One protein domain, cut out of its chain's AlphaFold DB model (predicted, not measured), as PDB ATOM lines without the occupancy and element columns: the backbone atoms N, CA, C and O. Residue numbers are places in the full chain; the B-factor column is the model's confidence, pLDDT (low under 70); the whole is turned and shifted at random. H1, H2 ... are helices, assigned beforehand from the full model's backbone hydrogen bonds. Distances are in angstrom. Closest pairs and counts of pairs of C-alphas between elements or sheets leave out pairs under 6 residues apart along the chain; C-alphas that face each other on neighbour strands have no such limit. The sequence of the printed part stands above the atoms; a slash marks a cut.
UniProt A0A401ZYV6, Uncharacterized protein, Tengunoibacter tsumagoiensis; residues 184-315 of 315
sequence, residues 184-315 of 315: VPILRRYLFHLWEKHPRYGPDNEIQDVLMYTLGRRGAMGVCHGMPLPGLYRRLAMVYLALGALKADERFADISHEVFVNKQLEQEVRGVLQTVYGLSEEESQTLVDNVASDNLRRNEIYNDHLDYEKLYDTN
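This is residues 184 to 315 of the 315 residues of an uncharacterized protein of Tengunoibacter tsumagoiensis (UniProt A0A401ZYV6). Helix H3 runs through the middle of a body of crossed helices, with the helical hairpin of H1 and H2 on one side, H2 next to H3, and H5 and H6 packed across H3 on the other. The long H7 starts on H3 and runs out of the body as an arm whose far part, with the tail after it, residues 306 to 315, sticks out and adds to the length. The printed part has 132 residues with seven named helices, H1 to H7 in order, and no named strand; the class is all helix. The whole is compact, with a radius of gyration of the C-alphas of 15.3 A, yet elongated, spanning 53 by 32 by 28 A.

H1, residues 184 to 197, and H2, residues 205 to 217, form a hairpin: they touch at Val 184 and Leu 215, whose C-alphas are the closest at 6.6 A, and run opposite ways at a shallow tilt of 26 degrees. H3, residues 231 to 245, is the hub, touching four other helices. It touches H2 at a steep tilt of 46 degrees, the same way, with the C-alphas of Gly 216 and Leu 241 closest at 3.9 A. H4, residues 255 to 261, is near H3, with 6 pairs of C-alphas within 10 A. H5, residues 263 to 277, touches H4 only at the corner, the C-alphas of Val 259 and Glu 266 being closest at 5.9 A. Residues 269 to 273 of H5 touch residues 238 to 243 of H3; the helices are about perpendicular at 74 degrees, and the C-alphas of Ala 242 and Val 269 are closest at 5.8 A. H6, residues 281 to 289, touches H5 at a steep tilt of 56 degrees, opposite ways, with the C-alphas of Arg 270 and Ser 284 closest at 5.2 A. H6 only just touches H3, with 3 pairs of C-alphas within 8 A, the closest being those of Arg 235 and Leu 287 at 6.3 A. H7, residues 291 to 312, touches H3 with residues 291 to 298 alone, the C-alphas of Leu 232 and Asp 294 being closest at 6.2 A. H1 and H7 are apart, as are H5 and H7. Every O i to N i+4 pair is within hydrogen-bond range in H1, H2, H3, H5 and H6, against 2 of 3 in H4 and 17 of 18 in H7.

H1 begins at C-alpha 184 (161.162, 169.877, 146.586) and is 20.2 A long from first to last C-alpha. H2 is 18.4 A, H3 21.2 A, H4 10.1 A, H5 20.6 A and H6 12.2 A long. H7 is the longest at 32.5 A, from C-alpha 291 (137.293, 166.308, 152.910) to C-alpha 312 (146.254, 135.664, 146.722).

The two C-alphas farthest apart, those of Thr 275 and Asn 315, are 53.1 A apart. The link from H2 to H3, residues 218 to 230, is long. The printed part has no cut. Its mean pLDDT is 92.0, with residue 308 and residues 311 to 315 under 70.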
ATOM      1  N   VAL A 184     162.408 169.823 147.375       97.69
ATOM      2  CA  VAL A 184     161.162 169.877 146.586       97.69
ATOM      3  C   VAL A 184     161.195 168.930 145.379       97.69
ATOM      4  O   VAL A 184     160.257 168.140 145.232       97.69
ATOM      5  N   PRO A 185     162.223 168.957 144.505       97.62
ATOM      6  CA  PRO A 185     162.282 168.027 143.385       97.62
ATOM      7  C   PRO A 185     162.411 166.559 143.825       97.62
ATOM      8  O   PRO A 185     161.815 165.707 143.166       97.62
ATOM      9  N   ILE A 186     163.098 166.255 144.936       97.81
ATOM     10  CA  ILE A 186     163.173 164.890 145.495       97.81
ATOM     11  C   ILE A 186     161.783 164.396 145.910       97.81
ATOM     12  O   ILE A 186     161.330 163.355 145.435       97.81
ATOM     13  N   LEU A 187     161.065 165.169 146.729       97.56
ATOM     14  CA  LEU A 187     159.725 164.806 147.196       97.56
ATOM     15  C   LEU A 187     158.719 164.701 146.050       97.56
ATOM     16  O   LEU A 187     157.870 163.813 146.051       97.56
ATOM     17  N   ARG A 188     158.831 165.569 145.038       97.25
ATOM     18  CA  ARG A 188     158.016 165.461 143.826       97.25
ATOM     19  C   ARG A 188     158.288 164.142 143.104       97.25
ATOM     20  O   ARG A 188     157.336 163.454 142.758       97.25
ATOM     21  N   ARG A 189     159.551 163.771 142.874       96.62
ATOM     22  CA  ARG A 189     159.887 162.487 142.230       96.62
ATOM     23  C   ARG A 189     159.389 161.298 143.045       96.62
ATOM     24  O   ARG A 189     158.853 160.361 142.460       96.62
ATOM     25  N   TYR A 190     159.499 161.364 144.368       96.25
ATOM     26  CA  TYR A 190     158.971 160.331 145.252       96.25
ATOM     27  C   TYR A 190     157.447 160.189 145.132       96.25
ATOM     28  O   TYR A 190     156.943 159.089 144.926       96.25
ATOM     29  N   LEU A 191     156.717 161.305 145.149       95.94
ATOM     30  CA  LEU A 191     155.271 161.314 144.940       95.94
ATOM     31  C   LEU A 191     154.867 160.692 143.588       95.94
ATOM     32  O   LEU A 191     153.904 159.930 143.525       95.94
ATOM     33  N   PHE A 192     155.593 160.995 142.507       95.12
ATOM     34  CA  PHE A 192     155.355 160.372 141.198       95.12
ATOM     35  C   PHE A 192     155.587 158.860 141.241       95.12
ATOM     36  O   PHE A 192     154.721 158.110 140.804       95.12
ATOM     37  N   HIS A 193     156.707 158.423 141.819       94.19
ATOM     38  CA  HIS A 193     157.040 157.007 141.959       94.19
ATOM     39  C   HIS A 193     155.956 156.228 142.723       94.19
ATOM     40  O   HIS A 193     155.492 155.187 142.259       94.19
ATOM     41  N   LEU A 194     155.489 156.771 143.850       92.50
ATOM     42  CA  LEU A 194     154.393 156.198 144.632       92.50
ATOM     43  C   LEU A 194     153.106 156.040 143.810       92.50
ATOM     44  O   LEU A 194     152.430 155.013 143.889       92.50
ATOM     45  N   TRP A 195     152.773 157.046 142.999       91.88
ATOM     46  CA  TRP A 195     151.572 157.022 142.168       91.88
ATOM     47  C   TRP A 195     151.674 156.045 140.990       91.88
ATOM     48  O   TRP A 195     150.697 155.386 140.642       91.88
ATOM     49  N   GLU A 196     152.854 155.937 140.376       91.75
ATOM     50  CA  GLU A 196     153.125 154.979 139.299       91.75
ATOM     51  C   GLU A 196     153.004 153.531 139.776       91.75
ATOM     52  O   GLU A 196     152.517 152.683 139.026       91.75
ATOM     53  N   LYS A 197     153.395 153.258 141.025       88.88
ATOM     54  CA  LYS A 197     153.292 151.929 141.632       88.88
ATOM     55  C   LYS A 197     151.846 151.539 141.951       88.88
ATOM     56  O   LYS A 197     151.451 150.400 141.713       88.88
ATOM     57  N   HIS A 198     151.038 152.486 142.428       85.69
ATOM     58  CA  HIS A 198     149.659 152.229 142.852       85.69
ATOM     59  C   HIS A 198     148.637 153.098 142.091       85.69
ATOM     60  O   HIS A 198     147.879 153.853 142.699       85.69
ATOM     61  N   PRO A 199     148.534 152.985 140.752       80.12
ATOM     62  CA  PRO A 199     147.748 153.920 139.943       80.12
ATOM     63  C   PRO A 199     146.232 153.830 140.184       80.12
ATOM     64  O   PRO A 199     145.495 154.747 139.823       80.12
ATOM     65  N   ARG A 200     145.749 152.715 140.754       76.31
ATOM     66  CA  ARG A 200     144.320 152.470 141.019       76.31
ATOM     67  C   ARG A 200     143.879 152.937 142.403       76.31
ATOM     68  O   ARG A 200     142.824 153.559 142.513       76.31
ATOM     69  N   TYR A 201     144.673 152.633 143.423       78.06
ATOM     70  CA  TYR A 201     144.310 152.816 144.833       78.06
ATOM     71  C   TYR A 201     145.091 153.949 145.503       78.06
ATOM     72  O   TYR A 201     144.780 154.317 146.625       78.06
ATOM     73  N   GLY A 202     146.063 154.532 144.799       76.00
ATOM     74  CA  GLY A 202     147.004 155.471 145.387       76.00
ATOM     75  C   GLY A 202     147.990 154.787 146.339       76.00
ATOM     76  O   GLY A 202     147.860 153.598 146.634       76.00
ATOM     77  N   PRO A 203     149.028 155.514 146.771       78.25
ATOM     78  CA  PRO A 203     149.909 155.039 147.828       78.25
ATOM     79  C   PRO A 203     149.184 154.990 149.174       78.25
ATOM     80  O   PRO A 203     148.038 155.421 149.288       78.25
ATOM     81  N   ASP A 204     149.890 154.509 150.196       86.12
ATOM     82  CA  ASP A 204     149.449 154.640 151.580       86.12
ATOM     83  C   ASP A 204     148.953 156.074 151.880       86.12
ATOM     84  O   ASP A 204     149.530 157.085 151.451       86.12
ATOM     85  N   ASN A 205     147.819 156.154 152.574       87.44
ATOM     86  CA  ASN A 205     147.106 157.413 152.753       87.44
ATOM     87  C   ASN A 205     147.912 158.398 153.607       87.44
ATOM     88  O   ASN A 205     147.919 159.595 153.310       87.44
ATOM     89  N   GLU A 206     148.626 157.901 154.620       89.94
ATOM     90  CA  GLU A 206     149.435 158.735 155.504       89.94
ATOM     91  C   GLU A 206     150.618 159.344 154.746       89.94
ATOM     92  O   GLU A 206     150.823 160.562 154.805       89.94
ATOM     93  N   ILE A 207     151.375 158.538 153.989       92.19
ATOM     94  CA  ILE A 207     152.523 159.062 153.234       92.19
ATOM     95  C   ILE A 207     152.079 160.089 152.185       92.19
ATOM     96  O   ILE A 207     152.756 161.104 151.999       92.19
ATOM     97  N   GLN A 208     150.929 159.883 151.532       94.12
ATOM     98  CA  GLN A 208     150.399 160.835 150.556       94.12
ATOM     99  C   GLN A 208     150.078 162.189 151.191       94.12
ATOM    100  O   GLN A 208     150.476 163.230 150.661       94.12
ATOM    101  N   ASP A 209     149.352 162.178 152.307       95.19
ATOM    102  CA  ASP A 209     148.906 163.390 152.993       95.19
ATOM    103  C   ASP A 209     150.104 164.186 153.501       95.19
ATOM    104  O   ASP A 209     150.213 165.393 153.263       95.19
ATOM    105  N   VAL A 210     151.062 163.483 154.105       95.62
ATOM    106  CA  VAL A 210     152.319 164.053 154.584       95.62
ATOM    107  C   VAL A 210     153.142 164.638 153.435       95.62
ATOM    108  O   VAL A 210     153.670 165.745 153.580       95.62
ATOM    109  N   LEU A 211     153.236 163.962 152.286       96.94
ATOM    110  CA  LEU A 211     153.929 164.485 151.103       96.94
ATOM    111  C   LEU A 211     153.283 165.771 150.597       96.94
ATOM    112  O   LEU A 211     153.981 166.766 150.399       96.94
ATOM    113  N   MET A 212     151.963 165.773 150.413       98.06
ATOM    114  CA  MET A 212     151.230 166.939 149.914       98.06
ATOM    115  C   MET A 212     151.330 168.116 150.879       98.06
ATOM    116  O   MET A 212     151.634 169.229 150.454       98.06
ATOM    117  N   TYR A 213     151.166 167.866 152.178       98.19
ATOM    118  CA  TYR A 213     151.366 168.872 153.216       98.19
ATOM    119  C   TYR A 213     152.770 169.474 153.154       98.19
ATOM    120  O   TYR A 213     152.950 170.691 153.076       98.19
ATOM    121  N   THR A 214     153.782 168.609 153.119       97.31
ATOM    122  CA  THR A 214     155.189 169.005 153.076       97.31
ATOM    123  C   THR A 214     155.488 169.852 151.845       97.31
ATOM    124  O   THR A 214     156.067 170.931 151.954       97.31
ATOM    125  N   LEU A 215     155.047 169.410 150.668       98.44
ATOM    126  CA  LEU A 215     155.213 170.136 149.411       98.44
ATOM    127  C   LEU A 215     154.502 171.499 149.447       98.44
ATOM    128  O   LEU A 215     155.072 172.493 148.995       98.44
ATOM    129  N   GLY A 216     153.314 171.572 150.050       98.38
ATOM    130  CA  GLY A 216     152.563 172.811 150.252       98.38
ATOM    131  C   GLY A 216     153.305 173.802 151.144       98.38
ATOM    132  O   GLY A 216     153.471 174.966 150.781       98.38
ATOM    133  N   ARG A 217     153.865 173.324 152.263       97.75
ATOM    134  CA  ARG A 217     154.691 174.133 153.181       97.75
ATOM    135  C   ARG A 217     155.961 174.664 152.526       97.75
ATOM    136  O   ARG A 217     156.450 175.733 152.890       97.75
ATOM    137  N   ARG A 218     156.470 173.950 151.521       97.38
ATOM    138  CA  ARG A 218     157.598 174.370 150.675       97.38
ATOM    139  C   ARG A 218     157.174 175.240 149.482       97.38
ATOM    140  O   ARG A 218     158.016 175.577 148.655       97.38
ATOM    141  N   GLY A 219     155.896 175.610 149.375       97.62
ATOM    142  CA  GLY A 219     155.361 176.462 148.309       97.62
ATOM    143  C   GLY A 219     155.193 175.763 146.956       97.62
ATOM    144  O   GLY A 219     154.931 176.421 145.949       97.62
ATOM    145  N   ALA A 220     155.318 174.435 146.893       97.81
ATOM    146  CA  ALA A 220     155.235 173.654 145.660       97.81
ATOM    147  C   ALA A 220     153.777 173.363 145.244       97.81
ATOM    148  O   ALA A 220     153.397 172.225 144.986       97.81
ATOM    149  N   MET A 221     152.943 174.399 145.136       97.94
ATOM    150  CA  MET A 221     151.491 174.256 144.929       97.94
ATOM    151  C   MET A 221     151.101 173.590 143.595       97.94
ATOM    152  O   MET A 221     150.033 172.989 143.478       97.94
ATOM    153  N   GLY A 222     151.980 173.658 142.590       97.06
ATOM    154  CA  GLY A 222     151.826 173.001 141.287       97.06
ATOM    155  C   GLY A 222     152.389 171.576 141.223       97.06
ATOM    156  O   GLY A 222     152.664 171.079 140.126       97.06
ATOM    157  N   VAL A 223     152.632 170.917 142.364       97.12
ATOM    158  CA  VAL A 223     153.304 169.607 142.383       97.12
ATOM    159  C   VAL A 223     152.538 168.524 141.617       97.12
ATOM    160  O   VAL A 223     153.147 167.731 140.904       97.12
ATOM    161  N   CYS A 224     151.206 168.576 141.649       95.38
ATOM    162  CA  CYS A 224     150.328 167.627 140.963       95.38
ATOM    163  C   CYS A 224     150.227 167.846 139.442       95.38
ATOM    164  O   CYS A 224     149.553 167.079 138.752       95.38
ATOM    165  N   HIS A 225     150.838 168.901 138.890       94.81
ATOM    166  CA  HIS A 225     150.770 169.168 137.453       94.81
ATOM    167  C   HIS A 225     151.380 168.008 136.652       94.81
ATOM    168  O   HIS A 225     152.518 167.615 136.904       94.81
ATOM    169  N   GLY A 226     150.628 167.479 135.683       92.50
ATOM    170  CA  GLY A 226     151.035 166.333 134.864       92.50
ATOM    171  C   GLY A 226     150.802 164.961 135.507       92.50
ATOM    172  O   GLY A 226     151.046 163.955 134.851       92.50
ATOM    173  N   MET A 227     150.299 164.893 136.746       93.50
ATOM    174  CA  MET A 227     149.939 163.623 137.383       93.50
ATOM    175  C   MET A 227     148.498 163.216 137.034       93.50
ATOM    176  O   MET A 227     147.578 164.034 137.181       93.50
ATOM    177  N   PRO A 228     148.244 161.952 136.648       91.00
ATOM    178  CA  PRO A 228     146.900 161.447 136.381       91.00
ATOM    179  C   PRO A 228     146.153 161.110 137.686       91.00
ATOM    180  O   PRO A 228     145.673 159.995 137.865       91.00
ATOM    181  N   LEU A 229     146.058 162.069 138.616       91.56
ATOM    182  CA  LEU A 229     145.330 161.886 139.877       91.56
ATOM    183  C   LEU A 229     143.813 161.818 139.617       91.56
ATOM    184  O   LEU A 229     143.272 162.781 139.050       91.56
ATOM    185  N   PRO A 230     143.111 160.754 140.062       93.81
ATOM    186  CA  PRO A 230     141.657 160.696 140.062       93.81
ATOM    187  C   PRO A 230     141.066 161.855 140.866       93.81
ATOM    188  O   PRO A 230     141.702 162.380 141.782       93.81
ATOM    189  N   GLY A 231     139.827 162.242 140.545       94.19
ATOM    190  CA  GLY A 231     139.195 163.439 141.113       94.19
ATOM    191  C   GLY A 231     139.218 163.488 142.644       94.19
ATOM    192  O   GLY A 231     139.507 164.540 143.203       94.19
ATOM    193  N   LEU A 232     138.996 162.343 143.296       95.06
ATOM    194  CA  LEU A 232     139.080 162.171 144.749       95.06
ATOM    195  C   LEU A 232     140.454 162.588 145.310       95.06
ATOM    196  O   LEU A 232     140.561 163.544 146.071       95.06
ATOM    197  N   TYR A 233     141.519 161.913 144.871       95.25
ATOM    198  CA  TYR A 233     142.891 162.166 145.325       95.25
ATOM    199  C   TYR A 233     143.371 163.572 144.978       95.25
ATOM    200  O   TYR A 233     144.120 164.173 145.742       95.25
ATOM    201  N   ARG A 234     142.929 164.121 143.839       96.19
ATOM    202  CA  ARG A 234     143.249 165.498 143.456       96.19
ATOM    203  C   ARG A 234     142.673 166.509 144.449       96.19
ATOM    204  O   ARG A 234     143.391 167.431 144.820       96.19
ATOM    205  N   ARG A 235     141.417 166.342 144.878       97.00
ATOM    206  CA  ARG A 235     140.792 167.241 145.862       97.00
ATOM    207  C   ARG A 235     141.519 167.189 147.200       97.00
ATOM    208  O   ARG A 235     141.934 168.236 147.685       97.00
ATOM    209  N   LEU A 236     141.768 165.989 147.730       96.88
ATOM    210  CA  LEU A 236     142.528 165.818 148.976       96.88
ATOM    211  C   LEU A 236     143.931 166.431 148.873       96.88
ATOM    212  O   LEU A 236     144.333 167.197 149.744       96.88
ATOM    213  N   ALA A 237     144.646 166.183 147.770       97.44
ATOM    214  CA  ALA A 237     145.963 166.770 147.537       97.44
ATOM    215  C   ALA A 237     145.938 168.304 147.586       97.44
ATOM    216  O   ALA A 237     146.806 168.907 148.210       97.44
ATOM    217  N   MET A 238     144.937 168.945 146.971       98.25
ATOM    218  CA  MET A 238     144.790 170.405 147.004       98.25
ATOM    219  C   MET A 238     144.565 170.932 148.426       98.25
ATOM    220  O   MET A 238     145.154 171.954 148.783       98.25
ATOM    221  N   VAL A 239     143.767 170.238 149.249       98.19
ATOM    222  CA  VAL A 239     143.568 170.611 150.660       98.19
ATOM    223  C   VAL A 239     144.860 170.493 151.448       98.19
ATOM    224  O   VAL A 239     145.254 171.458 152.096       98.19
ATOM    225  N   TYR A 240     145.561 169.360 151.367       98.19
ATOM    226  CA  TYR A 240     146.808 169.182 152.111       98.19
ATOM    227  C   TYR A 240     147.907 170.147 151.656       98.19
ATOM    228  O   TYR A 240     148.610 170.700 152.499       98.19
ATOM    229  N   LEU A 241     148.001 170.453 150.356       98.56
ATOM    230  CA  LEU A 241     148.884 171.510 149.848       98.56
ATOM    231  C   LEU A 241     148.533 172.877 150.460       98.56
ATOM    232  O   LEU A 241     149.428 173.609 150.888       98.56
ATOM    233  N   ALA A 242     147.243 173.220 150.544       98.56
ATOM    234  CA  ALA A 242     146.791 174.466 151.160       98.56
ATOM    235  C   ALA A 242     147.088 174.515 152.669       98.56
ATOM    236  O   ALA A 242     147.600 175.523 153.156       98.56
ATOM    237  N   LEU A 243     146.847 173.422 153.397       98.50
ATOM    238  CA  LEU A 243     147.181 173.298 154.821       98.50
ATOM    239  C   LEU A 243     148.679 173.463 155.074       98.50
ATOM    240  O   LEU A 243     149.073 174.158 156.012       98.50
ATOM    241  N   GLY A 244     149.506 172.876 154.207       98.12
ATOM    242  CA  GLY A 244     150.952 173.047 154.231       98.12
ATOM    243  C   GLY A 244     151.360 174.505 154.044       98.12
ATOM    244  O   GLY A 244     152.141 175.035 154.833       98.12
ATOM    245  N   ALA A 245     150.797 175.182 153.038       98.44
ATOM    246  CA  ALA A 245     151.067 176.596 152.773       98.44
ATOM    247  C   ALA A 245     150.676 177.504 153.956       98.44
ATOM    248  O   ALA A 245     151.351 178.499 154.226       98.44
ATOM    249  N   LEU A 246     149.622 177.131 154.688       98.19
ATOM    250  CA  LEU A 246     149.160 177.793 155.912       98.19
ATOM    251  C   LEU A 246     149.939 177.397 157.172       98.19
ATOM    252  O   LEU A 246     149.657 177.951 158.238       98.19
ATOM    253  N   LYS A 247     150.874 176.444 157.072       97.44
ATOM    254  CA  LYS A 247     151.642 175.891 158.197       97.44
ATOM    255  C   LYS A 247     150.737 175.492 159.366       97.44
ATOM    256  O   LYS A 247     150.948 175.902 160.505       97.44
ATOM    257  N   ALA A 248     149.665 174.762 159.062       96.94
ATOM    258  CA  ALA A 248     148.639 174.412 160.042       96.94
ATOM    259  C   ALA A 248     149.209 173.678 161.276       96.94
ATOM    260  O   ALA A 248     148.737 173.922 162.384       96.94
ATOM    261  N   ASP A 249     150.268 172.880 161.111       94.56
ATOM    262  CA  ASP A 249     150.967 172.167 162.197       94.56
ATOM    263  C   ASP A 249     151.593 173.085 163.260       94.56
ATOM    264  O   ASP A 249     151.778 172.674 164.398       94.56
ATOM    265  N   GLU A 250     151.890 174.346 162.928       94.62
ATOM    266  CA  GLU A 250     152.404 175.324 163.900       94.62
ATOM    267  C   GLU A 250     151.299 175.867 164.827       94.62
ATOM    268  O   GLU A 250     151.595 176.520 165.828       94.62
ATOM    269  N   ARG A 251     150.024 175.631 164.488       96.81
ATOM    270  CA  ARG A 251     148.850 176.154 165.207       96.81
ATOM    271  C   ARG A 251     147.973 175.060 165.808       96.81
ATOM    272  O   ARG A 251     147.272 175.325 166.780       96.81
ATOM    273  N   PHE A 252     148.002 173.862 165.232       94.69
ATOM    274  CA  PHE A 252     147.061 172.789 165.519       94.69
ATOM    275  C   PHE A 252     147.792 171.456 165.671       94.69
ATOM    276  O   PHE A 252     148.538 171.057 164.780       94.69
ATOM    277  N   ALA A 253     147.545 170.757 166.782       89.06
ATOM    278  CA  ALA A 253     148.120 169.434 167.028       89.06
ATOM    279  C   ALA A 253     147.485 168.354 166.131       89.06
ATOM    280  O   ALA A 253     148.191 167.510 165.588       89.06
ATOM    281  N   ASP A 254     146.163 168.417 165.933       91.00
ATOM    282  CA  ASP A 254     145.413 167.511 165.058       91.00
ATOM    283  C   ASP A 254     144.797 168.292 163.890       91.00
ATOM    284  O   ASP A 254     143.660 168.761 163.937       91.00
ATOM    285  N   ILE A 255     145.584 168.462 162.827       92.56
ATOM    286  CA  ILE A 255     145.164 169.194 161.623       92.56
ATOM    287  C   ILE A 255     143.955 168.521 160.967       92.56
ATOM    288  O   ILE A 255     143.067 169.211 160.464       92.56
ATOM    289  N   SER A 256     143.920 167.186 160.976       87.50
ATOM    290  CA  SER A 256     142.838 166.408 160.376       87.50
ATOM    291  C   SER A 256     141.519 166.724 161.067       87.50
ATOM    292  O   SER A 256     140.548 167.025 160.383       87.50
ATOM    293  N   HIS A 257     141.485 166.738 162.401       90.88
ATOM    294  CA  HIS A 257     140.300 167.146 163.154       90.88
ATOM    295  C   HIS A 257     139.943 168.621 162.927       90.88
ATOM    296  O   HIS A 257     138.787 168.945 162.635       90.88
ATOM    297  N   GLU A 258     140.928 169.517 163.022       94.62
ATOM    298  CA  GLU A 258     140.710 170.966 162.968       94.62
ATOM    299  C   GLU A 258     140.150 171.436 161.624       94.62
ATOM    300  O   GLU A 258     139.307 172.329 161.600       94.62
ATOM    301  N   VAL A 259     140.513 170.799 160.507       91.12
ATOM    302  CA  VAL A 259     139.916 171.086 159.188       91.12
ATOM    303  C   VAL A 259     138.390 170.959 159.187       91.12
ATOM    304  O   VAL A 259     137.727 171.670 158.436       91.12
ATOM    305  N   PHE A 260     137.824 170.091 160.030       88.56
ATOM    306  CA  PHE A 260     136.380 169.862 160.092       88.56
ATOM    307  C   PHE A 260     135.653 170.801 161.049       88.56
ATOM    308  O   PHE A 260     134.520 171.210 160.785       88.56
ATOM    309  N   VAL A 261     136.269 171.098 162.191       94.25
ATOM    310  CA  VAL A 261     135.588 171.802 163.287       94.25
ATOM    311  C   VAL A 261     135.912 173.293 163.325       94.25
ATOM    312  O   VAL A 261     135.116 174.087 163.832       94.25
ATOM    313  N   ASN A 262     137.048 173.700 162.761       97.38
ATOM    314  CA  ASN A 262     137.557 175.055 162.873       97.38
ATOM    315  C   ASN A 262     137.163 175.912 161.667       97.38
ATOM    316  O   ASN A 262     137.819 175.919 160.625       97.38
ATOM    317  N   LYS A 263     136.101 176.710 161.835       97.25
ATOM    318  CA  LYS A 263     135.583 177.595 160.777       97.25
ATOM    319  C   LYS A 263     136.575 178.650 160.301       97.25
ATOM    320  O   LYS A 263     136.473 179.084 159.156       97.25
ATOM    321  N   GLN A 264     137.530 179.052 161.138       97.81
ATOM    322  CA  GLN A 264     138.582 179.963 160.702       97.81
ATOM    323  C   GLN A 264     139.571 179.245 159.776       97.81
ATOM    324  O   GLN A 264     139.840 179.746 158.687       97.81
ATOM    325  N   LEU A 265     140.070 178.066 160.165       97.94
ATOM    326  CA  LEU A 265     140.968 177.277 159.317       97.94
ATOM    327  C   LEU A 265     140.294 176.904 157.989       97.94
ATOM    328  O   LEU A 265     140.912 177.036 156.937       97.94
ATOM    329  N   GLU A 266     139.016 176.521 158.019       97.88
ATOM    330  CA  GLU A 266     138.206 176.261 156.822       97.88
ATOM    331  C   GLU A 266     138.219 177.461 155.856       97.88
ATOM    332  O   GLU A 266     138.509 177.310 154.666       97.88
ATOM    333  N   GLN A 267     137.956 178.672 156.363       98.06
ATOM    334  CA  GLN A 267     137.980 179.901 155.562       98.06
ATOM    335  C   GLN A 267     139.374 180.206 155.002       98.06
ATOM    336  O   GLN A 267     139.495 180.598 153.840       98.06
ATOM    337  N   GLU A 268     140.429 180.006 155.794       98.50
ATOM    338  CA  GLU A 268     141.812 180.199 155.350       98.50
ATOM    339  C   GLU A 268     142.187 179.217 154.229       98.50
ATOM    340  O   GLU A 268     142.738 179.631 153.207       98.50
ATOM    341  N   VAL A 269     141.831 177.934 154.371       98.50
ATOM    342  CA  VAL A 269     142.047 176.906 153.340       98.50
ATOM    343  C   VAL A 269     141.314 177.287 152.056       98.50
ATOM    344  O   VAL A 269     141.922 177.288 150.985       98.50
ATOM    345  N   ARG A 270     140.039 177.690 152.144       98.44
ATOM    346  CA  ARG A 270     139.271 178.178 150.986       98.44
ATOM    347  C   ARG A 270     139.948 179.372 150.315       98.44
ATOM    348  O   ARG A 270     140.071 179.379 149.093       98.44
ATOM    349  N   GLY A 271     140.442 180.335 151.092       98.44
ATOM    350  CA  GLY A 271     141.168 181.497 150.574       98.44
ATOM    351  C   GLY A 271     142.432 181.118 149.795       98.44
ATOM    352  O   GLY A 271     142.675 181.654 148.708       98.44
ATOM    353  N   VAL A 272     143.207 180.147 150.292       98.56
ATOM    354  CA  VAL A 272     144.368 179.606 149.563       98.56
ATOM    355  C   VAL A 272     143.927 178.912 148.280       98.56
ATOM    356  O   VAL A 272     144.510 179.165 147.227       98.56
ATOM    357  N   LEU A 273     142.881 178.085 148.332       98.50
ATOM    358  CA  LEU A 273     142.380 177.366 147.160       98.50
ATOM    359  C   LEU A 273     141.903 178.317 146.048       98.50
ATOM    360  O   LEU A 273     142.239 178.118 144.881       98.50
ATOM    361  N   GLN A 274     141.177 179.376 146.409       98.50
ATOM    362  CA  GLN A 274     140.728 180.414 145.478       98.50
ATOM    363  C   GLN A 274     141.913 181.175 144.873       98.50
ATOM    364  O   GLN A 274     141.986 181.355 143.660       98.50
ATOM    365  N   THR A 275     142.877 181.580 145.704       98.19
ATOM    366  CA  THR A 275     144.019 182.398 145.263       98.19
ATOM    367  C   THR A 275     144.992 181.613 144.385       98.19
ATOM    368  O   THR A 275     145.456 182.114 143.365       98.19
ATOM    369  N   VAL A 276     145.327 180.385 144.784       98.00
ATOM    370  CA  VAL A 276     146.387 179.587 144.154       98.00
ATOM    371  C   VAL A 276     145.869 178.779 142.968       98.00
ATOM    372  O   VAL A 276     146.564 178.670 141.959       98.00
ATOM    373  N   TYR A 277     144.663 178.214 143.072       96.94
ATOM    374  CA  TYR A 277     144.089 177.355 142.031       96.94
ATOM    375  C   TYR A 277     142.987 178.037 141.215       96.94
ATOM    376  O   TYR A 277     142.497 177.437 140.261       96.94
ATOM    377  N   GLY A 278     142.606 179.273 141.555       97.50
ATOM    378  CA  GLY A 278     141.576 180.017 140.829       97.50
ATOM    379  C   GLY A 278     140.171 179.439 140.991       97.50
ATOM    380  O   GLY A 278     139.333 179.657 140.120       97.50
ATOM    381  N   LEU A 279     139.920 178.673 142.061       98.12
ATOM    382  CA  LEU A 279     138.593 178.122 142.330       98.12
ATOM    383  C   LEU A 279     137.603 179.236 142.676       98.12
ATOM    384  O   LEU A 279     137.955 180.215 143.336       98.12
ATOM    385  N   SER A 280     136.348 179.056 142.281       98.38
ATOM    386  CA  SER A 280     135.246 179.885 142.760       98.38
ATOM    387  C   SER A 280     134.957 179.648 144.248       98.38
ATOM    388  O   SER A 280     135.415 178.682 144.871       98.38
ATOM    389  N   GLU A 281     134.155 180.538 144.833       98.19
ATOM    390  CA  GLU A 281     133.737 180.419 146.227       98.19
ATOM    391  C   GLU A 281     133.012 179.089 146.504       98.19
ATOM    392  O   GLU A 281     133.334 178.412 147.484       98.19
ATOM    393  N   GLU A 282     132.102 178.696 145.611       98.25
ATOM    394  CA  GLU A 282     131.319 177.458 145.688       98.25
ATOM    395  C   GLU A 282     132.189 176.207 145.507       98.25
ATOM    396  O   GLU A 282     132.072 175.257 146.282       98.25
ATOM    397  N   GLU A 283     133.113 176.213 144.538       98.25
ATOM    398  CA  GLU A 283     134.045 175.099 144.325       98.25
ATOM    399  C   GLU A 283     134.967 174.903 145.531       98.25
ATOM    400  O   GLU A 283     135.145 173.776 145.990       98.25
ATOM    401  N   SER A 284     135.527 175.992 146.074       98.19
ATOM    402  CA  SER A 284     136.389 175.921 147.260       98.19
ATOM    403  C   SER A 284     135.635 175.418 148.495       98.19
ATOM    404  O   SER A 284     136.181 174.602 149.233       98.19
ATOM    405  N   GLN A 285     134.381 175.847 148.699       97.62
ATOM    406  CA  GLN A 285     133.539 175.356 149.795       97.62
ATOM    407  C   GLN A 285     133.244 173.865 149.623       97.62
ATOM    408  O   GLN A 285     133.513 173.082 150.525       97.62
ATOM    409  N   THR A 286     132.782 173.462 148.436       97.25
ATOM    410  CA  THR A 286     132.469 172.062 148.117       97.25
ATOM    411  C   THR A 286     133.677 171.155 148.335       97.25
ATOM    412  O   THR A 286     133.538 170.026 148.798       97.25
ATOM    413  N   LEU A 287     134.874 171.625 147.984       97.06
ATOM    414  CA  LEU A 287     136.101 170.858 148.146       97.06
ATOM    415  C   LEU A 287     136.421 170.634 149.632       97.06
ATOM    416  O   LEU A 287     136.722 169.503 150.002       97.06
ATOM    417  N   VAL A 288     136.299 171.664 150.477       96.88
ATOM    418  CA  VAL A 288     136.551 171.535 151.923       96.88
ATOM    419  C   VAL A 288     135.453 170.732 152.633       96.88
ATOM    420  O   VAL A 288     135.772 169.843 153.420       96.88
ATOM    421  N   ASP A 289     134.181 170.940 152.284       95.69
ATOM    422  CA  ASP A 289     133.043 170.190 152.844       95.69
ATOM    423  C   ASP A 289     133.150 168.680 152.590       95.69
ATOM    424  O   ASP A 289     132.714 167.862 153.402       95.69
ATOM    425  N   ASN A 290     133.754 168.296 151.462       96.44
ATOM    426  CA  ASN A 290     133.917 166.898 151.080       96.44
ATOM    427  C   ASN A 290     135.181 166.237 151.644       96.44
ATOM    428  O   ASN A 290     135.376 165.055 151.398       96.44
ATOM    429  N   VAL A 291     136.039 166.919 152.414       95.12
ATOM    430  CA  VAL A 291     137.293 166.308 152.910       95.12
ATOM    431  C   VAL A 291     137.031 165.051 153.744       95.12
ATOM    432  O   VAL A 291     137.757 164.067 153.617       95.12
ATOM    433  N   ALA A 292     135.984 165.046 154.576       93.81
ATOM    434  CA  ALA A 292     135.661 163.903 155.430       93.81
ATOM    435  C   ALA A 292     135.180 162.710 154.597       93.81
ATOM    436  O   ALA A 292     135.683 161.596 154.744       93.81
ATOM    437  N   SER A 293     134.226 162.951 153.694       95.62
ATOM    438  CA  SER A 293     133.672 161.923 152.811       95.62
ATOM    439  C   SER A 293     134.719 161.400 151.827       95.62
ATOM    440  O   SER A 293     134.772 160.200 151.567       95.62
ATOM    441  N   ASP A 294     135.595 162.274 151.334       95.75
ATOM    442  CA  ASP A 294     136.695 161.912 150.452       95.75
ATOM    443  C   ASP A 294     137.736 161.042 151.180       95.75
ATOM    444  O   ASP A 294     138.177 160.030 150.633       95.75
ATOM    445  N   ASN A 295     138.089 161.371 152.427       93.31
ATOM    446  CA  ASN A 295     138.974 160.537 153.246       93.31
ATOM    447  C   ASN A 295     138.376 159.156 153.538       93.31
ATOM    448  O   ASN A 295     139.062 158.151 153.371       93.31
ATOM    449  N   LEU A 296     137.096 159.095 153.922       93.31
ATOM    450  CA  LEU A 296     136.396 157.827 154.153       93.31
ATOM    451  C   LEU A 296     136.396 156.959 152.895       93.31
ATOM    452  O   LEU A 296     136.827 155.810 152.939       93.31
ATOM    453  N   ARG A 297     136.011 157.533 151.752       94.75
ATOM    454  CA  ARG A 297     135.989 156.815 150.475       94.75
ATOM    455  C   ARG A 297     137.379 156.355 150.039       94.75
ATOM    456  O   ARG A 297     137.518 155.283 149.461       94.75
ATOM    457  N   ARG A 298     138.412 157.162 150.281       93.56
ATOM    458  CA  ARG A 298     139.800 156.772 150.015       93.56
ATOM    459  C   ARG A 298     140.213 155.579 150.883       93.56
ATOM    460  O   ARG A 298     140.813 154.645 150.361       93.56
ATOM    461  N   ASN A 299     139.857 155.581 152.168       90.50
ATOM    462  CA  ASN A 299     140.127 154.460 153.073       90.50
ATOM    463  C   ASN A 299     139.385 153.183 152.648       90.50
ATOM    464  O   ASN A 299     139.975 152.112 152.688       90.50
ATOM    465  N   GLU A 300     138.132 153.285 152.196       92.19
ATOM    466  CA  GLU A 300     137.383 152.146 151.635       92.19
ATOM    467  C   GLU A 300     138.112 151.541 150.426       92.19
ATOM    468  O   GLU A 300     138.379 150.343 150.401       92.19
ATOM    469  N   ILE A 301     138.526 152.381 149.469       90.31
ATOM    470  CA  ILE A 301     139.275 151.955 148.274       90.31
ATOM    471  C   ILE A 301     140.594 151.260 148.648       90.31
ATOM    472  O   ILE A 301     140.977 150.284 148.003       90.31
ATOM    473  N   TYR A 302     141.297 151.769 149.662       86.75
ATOM    474  CA  TYR A 302     142.556 151.199 150.140       86.75
ATOM    475  C   TYR A 302     142.351 149.863 150.873       86.75
ATOM    476  O   TYR A 302     143.072 148.901 150.621       86.75
ATOM    477  N   ASN A 303     141.335 149.763 151.733       86.06
ATOM    478  CA  ASN A 303     141.030 148.532 152.465       86.06
ATOM    479  C   ASN A 303     140.577 147.405 151.532       86.06
ATOM    480  O   ASN A 303     141.046 146.276 151.676       86.06
ATOM    481  N   ASP A 304     139.750 147.723 150.531       87.19
ATOM    482  CA  ASP A 304     139.358 146.763 149.498       87.19
ATOM    483  C   ASP A 304     140.598 146.171 148.802       87.19
ATOM    484  O   ASP A 304     140.638 144.980 148.498       87.19
ATOM    485  N   HIS A 305     141.642 146.976 148.573       83.00
ATOM    486  CA  HIS A 305     142.893 146.510 147.970       83.00
ATOM    487  C   HIS A 305     143.675 145.552 148.877       83.00
ATOM    488  O   HIS A 305     144.134 144.517 148.386       83.00
ATOM    489  N   LEU A 306     143.800 145.865 150.169       81.56
ATOM    490  CA  LEU A 306     144.514 145.017 151.129       81.56
ATOM    491  C   LEU A 306     143.848 143.649 151.303       81.56
ATOM    492  O   LEU A 306     144.532 142.632 151.427       81.56
ATOM    493  N   ASP A 307     142.518 143.603 151.295       78.56
ATOM    494  CA  ASP A 307     141.788 142.338 151.380       78.56
ATOM    495  C   ASP A 307     141.960 141.497 150.109       78.56
ATOM    496  O   ASP A 307     142.046 140.269 150.181       78.56
ATOM    497  N   TYR A 308     142.088 142.146 148.947       65.06
ATOM    498  CA  TYR A 308     142.421 141.470 147.696       65.06
ATOM    499  C   TYR A 308     143.807 140.816 147.734       65.06
ATOM    500  O   TYR A 308     143.927 139.674 147.301       65.06
ATOM    501  N   GLU A 309     144.837 141.488 148.253       72.88
ATOM    502  CA  GLU A 309     146.197 140.923 148.325       72.88
ATOM    503  C   GLU A 309     146.257 139.696 149.247       72.88
ATOM    504  O   GLU A 309     146.773 138.649 148.854       72.88
ATOM    505  N   LYS A 310     145.586 139.754 150.404       72.25
ATOM    506  CA  LYS A 310     145.517 138.626 151.352       72.25
ATOM    507  C   LYS A 310     144.898 137.356 150.765       72.25
ATOM    508  O   LYS A 310     145.233 136.260 151.203       72.25
ATOM    509  N   LEU A 311     143.981 137.479 149.804       50.34
ATOM    510  CA  LEU A 311     143.340 136.327 149.156       50.34
ATOM    511  C   LEU A 311     144.262 135.599 148.167       50.34
ATOM    512  O   LEU A 311     143.981 134.449 147.818       50.34
ATOM    513  N   TYR A 312     145.330 136.245 147.697       53.50
ATOM    514  CA  TYR A 312     146.254 135.664 146.722       53.50
ATOM    515  C   TYR A 312     147.541 135.111 147.342       53.50
ATOM    516  O   TYR A 312     148.143 134.238 146.723       53.50
ATOM    517  N   ASP A 313     147.889 135.507 148.569       53.81
ATOM    518  CA  ASP A 313     149.062 134.992 149.296       53.81
ATOM    519  C   ASP A 313     148.851 133.613 149.960       53.81
ATOM    520  O   ASP A 313     149.764 133.064 150.571       53.81
ATOM    521  N   THR A 314     147.661 133.008 149.850       51.09
ATOM    522  CA  THR A 314     147.359 131.687 150.444       51.09
ATOM    523  C   THR A 314     147.470 130.491 149.480       51.09
ATOM    524  O   THR A 314     146.955 129.420 149.808       51.09
ATOM    525  N   ASN A 315     148.092 130.637 148.302       42.16
ATOM    526  CA  ASN A 315     148.265 129.557 147.305       42.16
ATOM    527  C   ASN A 315     149.733 129.268 146.987       42.16
ATOM    528  O   ASN A 315     150.032 128.088 146.697       42.16
TER     529      ASN A 315